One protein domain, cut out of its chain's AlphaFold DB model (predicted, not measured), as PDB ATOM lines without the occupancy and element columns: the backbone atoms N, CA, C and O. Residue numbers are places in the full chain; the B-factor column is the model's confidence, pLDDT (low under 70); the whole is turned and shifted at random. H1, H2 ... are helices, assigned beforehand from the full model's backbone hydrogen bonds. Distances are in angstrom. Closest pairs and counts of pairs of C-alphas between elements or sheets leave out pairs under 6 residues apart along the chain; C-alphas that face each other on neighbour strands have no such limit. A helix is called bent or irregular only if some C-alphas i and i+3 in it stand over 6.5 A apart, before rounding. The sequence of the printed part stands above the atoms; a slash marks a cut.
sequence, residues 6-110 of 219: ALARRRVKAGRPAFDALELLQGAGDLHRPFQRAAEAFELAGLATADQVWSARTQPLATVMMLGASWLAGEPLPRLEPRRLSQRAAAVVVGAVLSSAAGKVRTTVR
ATOM      1  N   ALA A   6     229.499 129.770 254.307       92.75
ATOM      2  CA  ALA A   6     229.854 129.264 255.627       92.75
ATOM      3  C   ALA A   6     230.293 127.798 255.540       92.75
ATOM      4  O   ALA A   6     231.345 127.439 256.081       92.75
ATOM      5  N   LEU A   7     229.554 126.969 254.795       93.62
ATOM      6  CA  LEU A   7     229.983 125.609 254.467       93.62
ATOM      7  C   LEU A   7     231.307 125.615 253.696       93.62
ATOM      8  O   LEU A   7     232.216 124.864 254.056       93.62
ATOM      9  N   ALA A   8     231.465 126.505 252.715       94.06
ATOM     10  CA  ALA A   8     232.698 126.637 251.946       94.06
ATOM     11  C   ALA A   8     233.915 126.914 252.843       94.06
ATOM     12  O   ALA A   8     234.966 126.290 252.681       94.06
ATOM     13  N   ARG A   9     233.774 127.793 253.849       92.94
ATOM     14  CA  ARG A   9     234.830 128.058 254.848       92.94
ATOM     15  C   ARG A   9     235.189 126.816 255.650       92.94
ATOM     16  O   ARG A   9     236.375 126.544 255.828       92.94
ATOM     17  N   ARG A  10     234.192 126.053 256.113       93.25
ATOM     18  CA  ARG A  10     234.432 124.795 256.842       93.25
ATOM     19  C   ARG A  10     235.152 123.769 255.964       93.25
ATOM     20  O   ARG A  10     236.113 123.157 256.421       93.25
ATOM     21  N   ARG A  11     234.739 123.618 254.700       93.88
ATOM     22  CA  ARG A  11     235.367 122.691 253.741       93.88
ATOM     23  C   ARG A  11     236.821 123.057 253.461       93.88
ATOM     24  O   ARG A  11     237.684 122.193 253.595       93.88
ATOM     25  N   VAL A  12     237.103 124.328 253.158       92.56
ATOM     26  CA  VAL A  12     238.476 124.794 252.911       92.56
ATOM     27  C   VAL A  12     239.341 124.607 254.155       92.56
ATOM     28  O   VAL A  12     240.413 124.031 254.035       92.56
ATOM     29  N   LYS A  13     238.878 124.962 255.360       90.62
ATOM     30  CA  LYS A  13     239.642 124.686 256.594       90.62
ATOM     31  C   LYS A  13     239.957 123.196 256.784       90.62
ATOM     32  O   LYS A  13     241.032 122.861 257.257       90.62
ATOM     33  N   ALA A  14     239.055 122.312 256.361       91.44
ATOM     34  CA  ALA A  14     239.218 120.861 256.437       91.44
ATOM     35  C   ALA A  14     239.976 120.239 255.243       91.44
ATOM     36  O   ALA A  14     239.797 119.057 254.970       91.44
ATOM     37  N   GLY A  15     240.750 121.008 254.467       89.81
ATOM     38  CA  GLY A  15     241.523 120.452 253.346       89.81
ATOM     39  C   GLY A  15     240.721 120.168 252.066       89.81
ATOM     40  O   GLY A  15     241.299 119.786 251.054       89.81
ATOM     41  N   ARG A  16     239.400 120.385 252.065       92.81
ATOM     42  CA  ARG A  16     238.502 120.058 250.941       92.81
ATOM     43  C   ARG A  16     238.290 121.253 249.998       92.81
ATOM     44  O   ARG A  16     238.565 122.390 250.400       92.81
ATOM     45  N   PRO A  17     237.817 121.034 248.756       94.75
ATOM     46  CA  PRO A  17     237.361 122.114 247.884       94.75
ATOM     47  C   PRO A  17     236.182 122.879 248.496       94.75
ATOM     48  O   PRO A  17     235.335 122.285 249.171       94.75
ATOM     49  N   ALA A  18     236.123 124.188 248.253       95.56
ATOM     50  CA  ALA A  18     235.083 125.091 248.743       95.56
ATOM     51  C   ALA A  18     233.670 124.647 248.337       95.56
ATOM     52  O   ALA A  18     232.733 124.819 249.113       95.56
ATOM     53  N   PHE A  19     233.533 124.042 247.161       95.38
ATOM     54  CA  PHE A  19     232.313 123.400 246.684       95.38
ATOM     55  C   PHE A  19     232.664 122.140 245.888       95.38
ATOM     56  O   PHE A  19     233.775 122.015 245.371       95.38
ATOM     57  N   ASP A  20     231.729 121.198 245.806       93.00
ATOM     58  CA  ASP A  20     231.821 120.086 244.864       93.00
ATOM     59  C   ASP A  20     231.335 120.556 243.485       93.00
ATOM     60  O   ASP A  20     230.265 121.151 243.366       93.00
ATOM     61  N   ALA A  21     232.149 120.359 242.447       91.69
ATOM     62  CA  ALA A  21     231.836 120.853 241.112       91.69
ATOM     63  C   ALA A  21     230.635 120.127 240.482       91.69
ATOM     64  O   ALA A  21     229.866 120.761 239.764       91.69
ATOM     65  N   LEU A  22     230.457 118.829 240.746       89.06
ATOM     66  CA  LEU A  22     229.358 118.051 240.179       89.06
ATOM     67  C   LEU A  22     228.043 118.369 240.891       89.06
ATOM     68  O   LEU A  22     227.049 118.627 240.212       89.06
ATOM     69  N   GLU A  23     228.052 118.449 242.226       90.81
ATOM     70  CA  GLU A  23     226.872 118.880 242.995       90.81
ATOM     71  C   GLU A  23     226.447 120.301 242.597       90.81
ATOM     72  O   GLU A  23     225.262 120.581 242.415       90.81
ATOM     73  N   LEU A  24     227.419 121.201 242.392       91.75
ATOM     74  CA  LEU A  24     227.147 122.565 241.945       91.75
ATOM     75  C   LEU A  24     226.449 122.589 240.579       91.75
ATOM     76  O   LEU A  24     225.501 123.351 240.400       91.75
ATOM     77  N   LEU A  25     226.906 121.772 239.624       89.25
ATOM     78  CA  LEU A  25     226.297 121.690 238.295       89.25
ATOM     79  C   LEU A  25     224.887 121.098 238.349       89.25
ATOM     80  O   LEU A  25     223.994 121.613 237.682       89.25
ATOM     81  N   GLN A  26     224.665 120.066 239.165       87.00
ATOM     82  CA  GLN A  26     223.335 119.486 239.379       87.00
ATOM     83  C   GLN A  26     222.360 120.506 239.993       87.00
ATOM     84  O   GLN A  26     221.190 120.546 239.620       87.00
ATOM     85  N   GLY A  27     222.846 121.375 240.886       88.56
ATOM     86  CA  GLY A  27     222.066 122.453 241.501       88.56
ATOM     87  C   GLY A  27     221.956 123.743 240.674       88.56
ATOM     88  O   GLY A  27     221.341 124.712 241.132       88.56
ATOM     89  N   ALA A  28     222.555 123.813 239.480       86.25
ATOM     90  CA  ALA A  28     222.590 125.036 238.673       86.25
ATOM     91  C   ALA A  28     221.281 125.318 237.905       86.25
ATOM     92  O   ALA A  28     221.125 126.414 237.363       86.25
ATOM     93  N   GLY A  29     220.333 124.375 237.905       85.81
ATOM     94  CA  GLY A  29     219.077 124.461 237.159       85.81
ATOM     95  C   GLY A  29     219.223 123.961 235.720       85.81
ATOM     96  O   GLY A  29     220.021 123.068 235.444       85.81
ATOM     97  N   ASP A  30     218.442 124.525 234.796       87.94
ATOM     98  CA  ASP A  30     218.487 124.134 233.385       87.94
ATOM     99  C   ASP A  30     219.742 124.680 232.678       87.94
ATOM    100  O   ASP A  30     219.820 125.849 232.292       87.94
ATOM    101  N   LEU A  31     220.728 123.800 232.488       89.19
ATOM    102  CA  LEU A  31     221.946 124.078 231.725       89.19
ATOM    103  C   LEU A  31     221.804 123.785 230.221       89.19
ATOM    104  O   LEU A  31     222.720 124.113 229.463       89.19
ATOM    105  N   HIS A  32     220.679 123.221 229.766       90.69
ATOM    106  CA  HIS A  32     220.470 122.850 228.363       90.69
ATOM    107  C   HIS A  32     220.392 124.082 227.464       90.69
ATOM    108  O   HIS A  32     221.128 124.188 226.483       90.69
ATOM    109  N   ARG A  33     219.585 125.077 227.844       91.25
ATOM    110  CA  ARG A  33     219.437 126.310 227.057       91.25
ATOM    111  C   ARG A  33     220.740 127.123 226.947       91.25
ATOM    112  O   ARG A  33     221.073 127.538 225.835       91.25
ATOM    113  N   PRO A  34     221.514 127.358 228.028       93.44
ATOM    114  CA  PRO A  34     222.853 127.940 227.916       93.44
ATOM    115  C   PRO A  34     223.790 127.135 227.011       93.44
ATOM    116  O   PRO A  34     224.547 127.727 226.248       93.44
ATOM    117  N   PHE A  35     223.722 125.804 227.063       94.00
ATOM    118  CA  PHE A  35     224.533 124.925 226.221       94.00
ATOM    119  C   PHE A  35     224.190 125.068 224.732       94.00
ATOM    120  O   PHE A  35     225.096 125.237 223.917       94.00
ATOM    121  N   GLN A  36     222.903 125.084 224.380       92.69
ATOM    122  CA  GLN A  36     222.461 125.311 223.001       92.69
ATOM    123  C   GLN A  36     222.934 126.672 222.477       92.69
ATOM    124  O   GLN A  36     223.508 126.744 221.396       92.69
ATOM    125  N   ARG A  37     222.785 127.731 223.283       94.69
ATOM    126  CA  ARG A  37     223.275 129.076 222.939       94.69
ATOM    127  C   ARG A  37     224.790 129.119 222.762       94.69
ATOM    128  O   ARG A  37     225.282 129.811 221.878       94.69
ATOM    129  N   ALA A  38     225.535 128.393 223.595       95.00
ATOM    130  CA  ALA A  38     226.980 128.287 223.444       95.00
ATOM    131  C   ALA A  38     227.344 127.603 222.119       95.00
ATOM    132  O   ALA A  38     228.232 128.091 221.431       95.00
ATOM    133  N   ALA A  39     226.643 126.532 221.728       93.94
ATOM    134  CA  ALA A  39     226.847 125.875 220.436       93.94
ATOM    135  C   ALA A  39     226.534 126.806 219.248       93.94
ATOM    136  O   ALA A  39     227.344 126.902 218.332       93.94
ATOM    137  N   GLU A  40     225.418 127.540 219.297       94.56
ATOM    138  CA  GLU A  40     225.045 128.547 218.284       94.56
ATOM    139  C   GLU A  40     226.099 129.662 218.166       94.56
ATOM    140  O   GLU A  40     226.423 130.111 217.069       94.56
ATOM    141  N   ALA A  41     226.709 130.078 219.280       95.62
ATOM    142  CA  ALA A  41     227.777 131.075 219.255       95.62
ATOM    143  C   ALA A  41     229.027 130.596 218.491       95.62
ATOM    144  O   ALA A  41     229.698 131.415 217.863       95.62
ATOM    145  N   PHE A  42     229.338 129.292 218.497       94.56
ATOM    146  CA  PHE A  42     230.426 128.752 217.669       94.56
ATOM    147  C   PHE A  42     230.104 128.840 216.172       94.56
ATOM    148  O   PHE A  42     231.010 129.113 215.390       94.56
ATOM    149  N   GLU A  43     228.844 128.654 215.770       94.50
ATOM    150  CA  GLU A  43     228.415 128.832 214.375       94.50
ATOM    151  C   GLU A  43     228.559 130.283 213.929       94.50
ATOM    152  O   GLU A  43     229.203 130.562 212.921       94.50
ATOM    153  N   LEU A  44     228.040 131.217 214.733       95.75
ATOM    154  CA  LEU A  44     228.139 132.654 214.460       95.75
ATOM    155  C   LEU A  44     229.594 133.134 214.366       95.75
ATOM    156  O   LEU A  44     229.891 134.067 213.627       95.75
ATOM    157  N   ALA A  45     230.503 132.487 215.097       94.62
ATOM    158  CA  ALA A  45     231.935 132.761 215.052       94.62
ATOM    159  C   ALA A  45     232.673 132.058 213.891       94.62
ATOM    160  O   ALA A  45     233.889 132.203 213.779       94.62
ATOM    161  N   GLY A  46     231.984 131.267 213.058       94.31
ATOM    162  CA  GLY A  46     232.595 130.490 211.973       94.31
ATOM    163  C   GLY A  46     233.446 129.305 212.447       94.31
ATOM    164  O   GLY A  46     234.278 128.795 211.701       94.31
ATOM    165  N   LEU A  47     233.265 128.869 213.698       91.75
ATOM    166  CA  LEU A  47     234.008 127.774 214.333       91.75
ATOM    167  C   LEU A  47     233.258 126.435 214.295       91.75
ATOM    168  O   LEU A  47     233.798 125.419 214.744       91.75
ATOM    169  N   ALA A  48     232.018 126.437 213.806       93.00
ATOM    170  CA  ALA A  48     231.180 125.263 213.622       93.00
ATOM    171  C   ALA A  48     230.250 125.433 212.413       93.00
ATOM    172  O   ALA A  48     229.890 126.552 212.057       93.00
ATOM    173  N   THR A  49     229.841 124.321 211.802       92.75
ATOM    174  CA  THR A  49     228.804 124.293 210.762       92.75
ATOM    175  C   THR A  49     227.408 124.153 211.373       92.75
ATOM    176  O   THR A  49     227.257 123.638 212.486       92.75
ATOM    177  N   ALA A  50     226.377 124.529 210.613       92.31
ATOM    178  CA  ALA A  50     224.977 124.334 210.999       92.31
ATOM    179  C   ALA A  50     224.667 122.871 211.385       92.31
ATOM    180  O   ALA A  50     224.018 122.619 212.400       92.31
ATOM    181  N   ASP A  51     225.204 121.894 210.644       91.31
ATOM    182  CA  ASP A  51     225.026 120.461 210.934       91.31
ATOM    183  C   ASP A  51     225.637 120.055 212.281       91.31
ATOM    184  O   ASP A  51     225.053 119.274 213.043       91.31
ATOM    185  N   GLN A  52     226.812 120.599 212.611       90.38
ATOM    186  CA  GLN A  52     227.454 120.353 213.900       90.38
ATOM    187  C   GLN A  52     226.617 120.941 215.041       90.38
ATOM    188  O   GLN A  52     226.424 120.277 216.063       90.38
ATOM    189  N   VAL A  53     226.083 122.152 214.864       91.69
ATOM    190  CA  VAL A  53     225.223 122.810 215.860       91.69
ATOM    191  C   VAL A  53     223.910 122.062 216.037       91.69
ATOM    192  O   VAL A  53     223.503 121.818 217.172       91.69
ATOM    193  N   TRP A  54     223.278 121.613 214.953       90.06
ATOM    194  CA  TRP A  54     222.088 120.766 215.010       90.06
ATOM    195  C   TRP A  54     222.344 119.479 215.811       90.06
ATOM    196  O   TRP A  54     221.588 119.136 216.728       90.06
ATOM    197  N   SER A  55     223.462 118.801 215.539       87.62
ATOM    198  CA  SER A  55     223.864 117.602 216.282       87.62
ATOM    199  C   SER A  55     224.138 117.882 217.766       87.62
ATOM    200  O   SER A  55     223.812 117.054 218.619       87.62
ATOM    201  N   ALA A  56     224.696 119.050 218.100       88.06
ATOM    202  CA  ALA A  56     224.890 119.468 219.486       88.06
ATOM    203  C   ALA A  56     223.551 119.775 220.181       88.06
ATOM    204  O   ALA A  56     223.311 119.306 221.290       88.06
ATOM    205  N   ARG A  57     222.639 120.507 219.530       87.44
ATOM    206  CA  ARG A  57     221.346 120.935 220.102       87.44
ATOM    207  C   ARG A  57     220.403 119.783 220.434       87.44
ATOM    208  O   ARG A  57     219.565 119.933 221.323       87.44
ATOM    209  N   THR A  58     220.549 118.667 219.726       87.50
ATOM    210  CA  THR A  58     219.777 117.433 219.920       87.50
ATOM    211  C   THR A  58     220.357 116.518 221.003       87.50
ATOM    212  O   THR A  58     219.751 115.496 221.327       87.50
ATOM    213  N   GLN A  59     221.497 116.874 221.612       85.88
ATOM    214  CA  GLN A  59     222.061 116.092 222.710       85.88
ATOM    215  C   GLN A  59     221.159 116.140 223.959       85.88
ATOM    216  O   GLN A  59     220.722 117.222 224.372       85.88
ATOM    217  N   PRO A  60     220.926 114.994 224.626       87.44
ATOM    218  CA  PRO A  60     220.266 114.962 225.927       87.44
ATOM    219  C   PRO A  60     221.060 115.727 226.994       87.44
ATOM    220  O   PRO A  60     222.293 115.703 226.992       87.44
ATOM    221  N   LEU A  61     220.369 116.321 227.977       82.06
ATOM    222  CA  LEU A  61     221.013 117.010 229.107       82.06
ATOM    223  C   LEU A  61     222.012 116.104 229.848       82.06
ATOM    224  O   LEU A  61     223.092 116.552 230.218       82.06
ATOM    225  N   ALA A  62     221.696 114.814 229.999       84.94
ATOM    226  CA  ALA A  62     222.606 113.835 230.594       84.94
ATOM    227  C   ALA A  62     223.953 113.752 229.849       84.94
ATOM    228  O   ALA A  62     225.008 113.700 230.480       84.94
ATOM    229  N   THR A  63     223.937 113.817 228.514       84.81
ATOM    230  CA  THR A  63     225.160 113.843 227.703       84.81
ATOM    231  C   THR A  63     225.943 115.131 227.925       84.81
ATOM    232  O   THR A  63     227.160 115.078 228.084       84.81
ATOM    233  N   VAL A  64     225.270 116.283 227.990       82.00
ATOM    234  CA  VAL A  64     225.915 117.578 228.281       82.00
ATOM    235  C   VAL A  64     226.614 117.539 229.642       82.00
ATOM    236  O   VAL A  64     227.779 117.924 229.750       82.00
ATOM    237  N   MET A  65     225.941 117.002 230.663       84.81
ATOM    238  CA  MET A  65     226.503 116.834 232.006       84.81
ATOM    239  C   MET A  65     227.711 115.894 232.010       84.81
ATOM    240  O   MET A  65     228.731 116.209 232.620       84.81
ATOM    241  N   MET A  66     227.640 114.775 231.284       86.31
ATOM    242  CA  MET A  66     228.758 113.839 231.134       86.31
ATOM    243  C   MET A  66     229.962 114.485 230.428       86.31
ATOM    244  O   MET A  66     231.098 114.322 230.873       86.31
ATOM    245  N   LEU A  67     229.735 115.248 229.356       85.50
ATOM    246  CA  LEU A  67     230.794 115.979 228.651       85.50
ATOM    247  C   LEU A  67     231.427 117.056 229.544       85.50
ATOM    248  O   LEU A  67     232.650 117.221 229.539       85.50
ATOM    249  N   GLY A  68     230.613 117.741 230.352       86.38
ATOM    250  CA  GLY A  68     231.074 118.679 231.373       86.38
ATOM    251  C   GLY A  68     231.926 118.013 232.456       86.38
ATOM    252  O   GLY A  68     232.999 118.513 232.791       86.38
ATOM    253  N   ALA A  69     231.496 116.854 232.960       86.75
ATOM    254  CA  ALA A  69     232.244 116.062 233.936       86.75
ATOM    255  C   ALA A  69     233.582 115.554 233.370       86.75
ATOM    256  O   ALA A  69     234.613 115.638 234.034       86.75
ATOM    257  N   SER A  70     233.591 115.100 232.115       85.94
ATOM    258  CA  SER A  70     234.812 114.716 231.395       85.94
ATOM    259  C   SER A  70     235.795 115.891 231.279       85.94
ATOM    260  O   SER A  70     236.980 115.750 231.585       85.94
ATOM    261  N   TRP A  71     235.303 117.084 230.932       88.56
ATOM    262  CA  TRP A  71     236.131 118.291 230.895       88.56
ATOM    263  C   TRP A  71     236.687 118.662 232.280       88.56
ATOM    264  O   TRP A  71     237.876 118.969 232.415       88.56
ATOM    265  N   LEU A  72     235.863 118.578 233.330       88.12
ATOM    266  CA  LEU A  72     236.278 118.782 234.724       88.12
ATOM    267  C   LEU A  72     237.416 117.844 235.143       88.12
ATOM    268  O   LEU A  72     238.357 118.296 235.797       88.12
ATOM    269  N   ALA A  73     237.349 116.578 234.731       84.81
ATOM    270  CA  ALA A  73     238.362 115.563 235.010       84.81
ATOM    271  C   ALA A  73     239.675 115.766 234.227       84.81
ATOM    272  O   ALA A  73     240.691 115.164 234.573       84.81
ATOM    273  N   GLY A  74     239.685 116.634 233.209       80.88
ATOM    274  CA  GLY A  74     240.858 116.834 232.354       80.88
ATOM    275  C   GLY A  74     241.058 115.720 231.330       80.88
ATOM    276  O   GLY A  74     242.180 115.508 230.877       80.88
ATOM    277  N   GLU A  75     239.983 115.018 230.978       78.69
ATOM    278  CA  GLU A  75     239.990 114.032 229.902       78.69
ATOM    279  C   GLU A  75     240.151 114.725 228.534       78.69
ATOM    280  O   GLU A  75     239.623 115.827 228.334       78.69
ATOM    281  N   PRO A  76     240.854 114.095 227.575       69.38
ATOM    282  CA  PRO A  76     241.053 114.660 226.245       69.38
ATOM    283  C   PRO A  76     239.734 114.794 225.474       69.38
ATOM    284  O   PRO A  76     238.769 114.058 225.705       69.38
ATOM    285  N   LEU A  77     239.707 115.708 224.496       66.19
ATOM    286  CA  LEU A  77     238.542 115.884 223.626       66.19
ATOM    287  C   LEU A  77     238.215 114.575 222.866       66.19
ATOM    288  O   LEU A  77     239.127 113.953 222.308       66.19
ATOM    289  N   PRO A  78     236.931 114.171 222.751       67.38
ATOM    290  CA  PRO A  78     236.501 113.058 221.920       67.38
ATOM    291  C   PRO A  78     237.023 113.173 220.489       67.38
ATOM    292  O   PRO A  78     237.095 114.258 219.918       67.38
ATOM    293  N   ARG A  79     237.340 112.031 219.873       62.56
ATOM    294  CA  ARG A  79     237.880 111.981 218.501       62.56
ATOM    295  C   ARG A  79     236.845 112.306 217.409       62.56
ATOM    296  O   ARG A  79     237.238 112.630 216.297       62.56
ATOM    297  N   LEU A  80     235.546 112.218 217.712       66.31
ATOM    298  CA  LEU A  80     234.450 112.466 216.766       66.31
ATOM    299  C   LEU A  80     233.992 113.936 216.816       66.31
ATOM    300  O   LEU A  80     233.641 114.427 217.890       66.31
ATOM    301  N   GLU A  81     233.929 114.607 215.661       65.31
ATOM    302  CA  GLU A  81     233.669 116.057 215.542       65.31
ATOM    303  C   GLU A  81     232.382 116.565 216.229       65.31
ATOM    304  O   GLU A  81     232.473 117.532 216.989       65.31
ATOM    305  N   PRO A  82     231.202 115.919 216.105       67.12
ATOM    306  CA  PRO A  82     229.996 116.403 216.792       67.12
ATOM    307  C   PRO A  82     230.124 116.387 218.323       67.12
ATOM    308  O   PRO A  82     229.587 117.243 219.033       67.12
ATOM    309  N   ARG A  83     230.901 115.431 218.852       75.19
ATOM    310  CA  ARG A  83     231.205 115.354 220.284       75.19
ATOM    311  C   ARG A  83     232.222 116.415 220.709       75.19
ATOM    312  O   ARG A  83     232.143 116.868 221.848       75.19
ATOM    313  N   ARG A  84     233.121 116.858 219.816       81.69
ATOM    314  CA  ARG A  84     234.058 117.961 220.101       81.69
ATOM    315  C   ARG A  84     233.330 119.285 220.293       81.69
ATOM    316  O   ARG A  84     233.574 119.949 221.298       81.69
ATOM    317  N   LEU A  85     232.426 119.656 219.380       88.12
ATOM    318  CA  LEU A  85     231.637 120.886 219.534       88.12
ATOM    319  C   LEU A  85     230.795 120.834 220.811       88.12
ATOM    320  O   LEU A  85     230.830 121.769 221.608       88.12
ATOM    321  N   SER A  86     230.098 119.718 221.036       89.19
ATOM    322  CA  SER A  86     229.276 119.535 222.235       89.19
ATOM    323  C   SER A  86     230.109 119.674 223.513       89.19
ATOM    324  O   SER A  86     229.704 120.353 224.450       89.19
ATOM    325  N   GLN A  87     231.315 119.104 223.565       87.06
ATOM    326  CA  GLN A  87     232.162 119.277 224.742       87.06
ATOM    327  C   GLN A  87     232.669 120.714 224.898       87.06
ATOM    328  O   GLN A  87     232.710 121.209 226.019       87.06
ATOM    329  N   ARG A  88     233.018 121.410 223.807       90.19
ATOM    330  CA  ARG A  88     233.425 122.825 223.853       90.19
ATOM    331  C   ARG A  88     232.298 123.720 224.367       90.19
ATOM    332  O   ARG A  88     232.524 124.518 225.272       90.19
ATOM    333  N   ALA A  89     231.084 123.548 223.848       92.75
ATOM    334  CA  ALA A  89     229.904 124.268 224.319       92.75
ATOM    335  C   ALA A  89     229.607 123.958 225.797       92.75
ATOM    336  O   ALA A  89     229.378 124.876 226.587       92.75
ATOM    337  N   ALA A  90     229.697 122.686 226.207       92.50
ATOM    338  CA  ALA A  90     229.551 122.296 227.609       92.50
ATOM    339  C   ALA A  90     230.632 122.935 228.497       92.50
ATOM    340  O   ALA A  90     230.309 123.464 229.558       92.50
ATOM    341  N   ALA A  91     231.893 122.958 228.058       92.00
ATOM    342  CA  ALA A  91     233.002 123.570 228.788       92.00
ATOM    343  C   ALA A  91     232.808 125.079 229.002       92.00
ATOM    344  O   ALA A  91     233.108 125.573 230.086       92.00
ATOM    345  N   VAL A  92     232.255 125.804 228.020       93.19
ATOM    346  CA  VAL A  92     231.907 127.231 228.172       93.19
ATOM    347  C   VAL A  92     230.882 127.424 229.292       93.19
ATOM    348  O   VAL A  92     231.090 128.242 230.190       93.19
ATOM    349  N   VAL A  93     229.796 126.646 229.281       93.38
ATOM    350  CA  VAL A  93     228.722 126.754 230.282       93.38
ATOM    351  C   VAL A  93     229.206 126.343 231.671       93.38
ATOM    352  O   VAL A  93     229.022 127.078 232.642       93.38
ATOM    353  N   VAL A  94     229.856 125.184 231.767       93.31
ATOM    354  CA  VAL A  94     230.384 124.641 233.021       93.31
ATOM    355  C   VAL A  94     231.453 125.571 233.595       93.31
ATOM    356  O   VAL A  94     231.407 125.895 234.780       93.31
ATOM    357  N   GLY A  95     232.372 126.070 232.767       93.88
ATOM    358  CA  GLY A  95     233.378 127.050 233.175       93.88
ATOM    359  C   GLY A  95     232.753 128.332 233.727       93.88
ATOM    360  O   GLY A  95     233.146 128.791 234.799       93.88
ATOM    361  N   ALA A  96     231.723 128.874 233.069       93.38
ATOM    362  CA  ALA A  96     231.016 130.063 233.550       93.38
ATOM    363  C   ALA A  96     230.345 129.834 234.918       93.38
ATOM    364  O   ALA A  96     230.447 130.676 235.816       93.38
ATOM    365  N   VAL A  97     229.709 128.673 235.104       94.19
ATOM    366  CA  VAL A  97     229.122 128.252 236.384       94.19
ATOM    367  C   VAL A  97     230.190 128.202 237.485       94.19
ATOM    368  O   VAL A  97     230.031 128.818 238.544       94.19
ATOM    369  N   LEU A  98     231.314 127.534 237.228       95.31
ATOM    370  CA  LEU A  98     232.385 127.376 238.212       95.31
ATOM    371  C   LEU A  98     233.066 128.701 238.552       95.31
ATOM    372  O   LEU A  98     233.326 128.961 239.725       95.31
ATOM    373  N   SER A  99     233.336 129.548 237.559       94.62
ATOM    374  CA  SER A  99     233.939 130.869 237.763       94.62
ATOM    375  C   SER A  99     233.021 131.790 238.569       94.62
ATOM    376  O   SER A  99     233.481 132.487 239.478       94.62
ATOM    377  N   SER A 100     231.707 131.734 238.324       94.50
ATOM    378  CA  SER A 100     230.710 132.458 239.125       94.50
ATOM    379  C   SER A 100     230.706 131.993 240.588       94.50
ATOM    380  O   SER A 100     230.778 132.812 241.509       94.50
ATOM    381  N   ALA A 101     230.705 130.678 240.828       95.06
ATOM    382  CA  ALA A 101     230.786 130.108 242.173       95.06
ATOM    383  C   ALA A 101     232.113 130.438 242.880       95.06
ATOM    384  O   ALA A 101     232.116 130.844 244.045       95.06
ATOM    385  N   ALA A 102     233.239 130.336 242.168       95.50
ATOM    386  CA  ALA A 102     234.566 130.692 242.660       95.50
ATOM    387  C   ALA A 102     234.652 132.162 243.098       95.50
ATOM    388  O   ALA A 102     235.226 132.462 244.150       95.50
ATOM    389  N   GLY A 103     234.016 133.074 242.354       94.44
ATOM    390  CA  GLY A 103     233.916 134.488 242.717       94.44
ATOM    391  C   GLY A 103     233.308 134.712 244.107       94.44
ATOM    392  O   GLY A 103     233.811 135.543 244.868       94.44
ATOM    393  N   LYS A 104     232.299 133.913 244.483       94.31
ATOM    394  CA  LYS A 104     231.606 133.996 245.784       94.31
ATOM    395  C   LYS A 104     232.449 133.492 246.958       94.31
ATOM    396  O   LYS A 104     232.291 133.972 248.077       94.31
ATOM    397  N   VAL A 105     233.373 132.558 246.721       93.81
ATOM    398  CA  VAL A 105     234.239 131.960 247.762       93.81
ATOM    399  C   VAL A 105     235.675 132.490 247.742       93.81
ATOM    400  O   VAL A 105     236.530 132.016 248.491       93.81
ATOM    401  N   ARG A 106     235.961 133.505 246.920       91.56
ATOM    402  CA  ARG A 106     237.307 134.064 246.726       91.56
ATOM    403  C   ARG A 106     237.984 134.487 248.033       91.56
ATOM    404  O   ARG A 106     239.181 134.271 248.198       91.56
ATOM    405  N   THR A 107     237.246 135.095 248.960       87.94
ATOM    406  CA  THR A 107     237.786 135.530 250.263       87.94
ATOM    407  C   THR A 107     238.169 134.344 251.142       87.94
ATOM    408  O   THR A 107     239.253 134.342 251.717       87.94
ATOM    409  N   THR A 108     237.332 133.308 251.168       87.38
ATOM    410  CA  THR A 108     237.582 132.037 251.860       87.38
ATOM    411  C   THR A 108     238.823 131.323 251.327       87.38
ATOM    412  O   THR A 108     239.629 130.807 252.092       87.38
ATOM    413  N   VAL A 109     238.999 131.306 250.006       86.00
ATOM    414  CA  VAL A 109     240.158 130.675 249.362       86.00
ATOM    415  C   VAL A 109     241.461 131.417 249.675       86.00
ATOM    416  O   VAL A 109     242.502 130.793 249.872       86.00
ATOM    417  N   ARG A 110     241.431 132.751 249.756       81.44
ATOM    418  CA  ARG A 110     242.637 133.542 250.053       81.44
ATOM    419  C   ARG A 110     243.185 133.308 251.464       81.44
ATOM    420  O   ARG A 110     244.368 133.543 251.663       81.44
TER     421      ARG A 110
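This is residues 6 to 110 of the 219 residues of the protein "Formate dehydrogenase accessory protein FdhE" of Gemmatimonadaceae bacterium (UniProt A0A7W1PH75). One long helix, H6, runs through most of the length of a rod-like domain, and the shorter helices pack along it. The hairpin of H3 and H4 and the slanting H5 gather round its first part, H2 sits farther along, and H1 crosses near its last residues. The printed part has 105 residues with six named helices, H1 to H6 in chain order, and no named strand; the class is all helix. Helix packing is mostly crossed: of six touching pairs with a tilt, those touching only at their ends left out, one is at a shallow tilt. The whole is only just compact, close to loose, with a radius of gyration of the C-alphas of 15.4 A and spans of 48 by 23 by 21 A.

H1, residues 6 to 13, touches H6, residues 81 to 110, about perpendicular at 90 degrees; H6 touches H1 with residues 105 to 109 alone, and the closest C-alphas are those of Arg 9 and Thr 108, 5.7 A apart. H6 is the hub, touching five helices. H2, residues 21 to 26, only just touches H6, with 3 pairs of C-alphas within 8 A, the closest those of Ala 21 and Leu 98 at 7.2 A. H3, residues 32 to 44, touches H6 at a steep tilt of 63 degrees, opposite ways, with residues 34 to 39 alone; the closest C-alphas are those of Ala 38 and Ala 89, 5.0 A apart. H4, residues 50 to 57, forms a helical hairpin with H3, at a shallow tilt of 14 degrees, opposite ways, the closest C-alphas being those of Gln 36 and Arg 57 at 5.4 A. H4 touches residues 81 to 86 of H6, the closest C-alphas being those of Ala 56 and Ser 86 at 5.2 A. H5, residues 61 to 73, touches H6 at a steep tilt of 62 degrees, the same way, the closest C-alphas being those of Leu 67 and Gln 87 at 5.3 A. H1 is apart from H2, H3, H4 and H5. Each O i to N i+4 pair is within hydrogen-bond range in H1 to H5, and 23 of 26 are in H6.

H1 begins at C-alpha 6, (229.854, 129.264, 255.627). H3 is 18.7 A long and H5 18.4 A. H6 runs 39.7 A from C-alpha 81, (233.669, 116.057, 215.542), to C-alpha 110, (242.637, 133.542, 250.053). H6 has a kink of 60 degrees near residue 104 and is irregular, C-alphas 104 and 107 being 7.8 A apart.

The two C-alphas farthest apart are those of Lys 13 and Asp 51, at 48.1 A. The printed part has no cut and no long link. Mean pLDDT of the printed part is 88.7, and residues 76 to 82 are under 70.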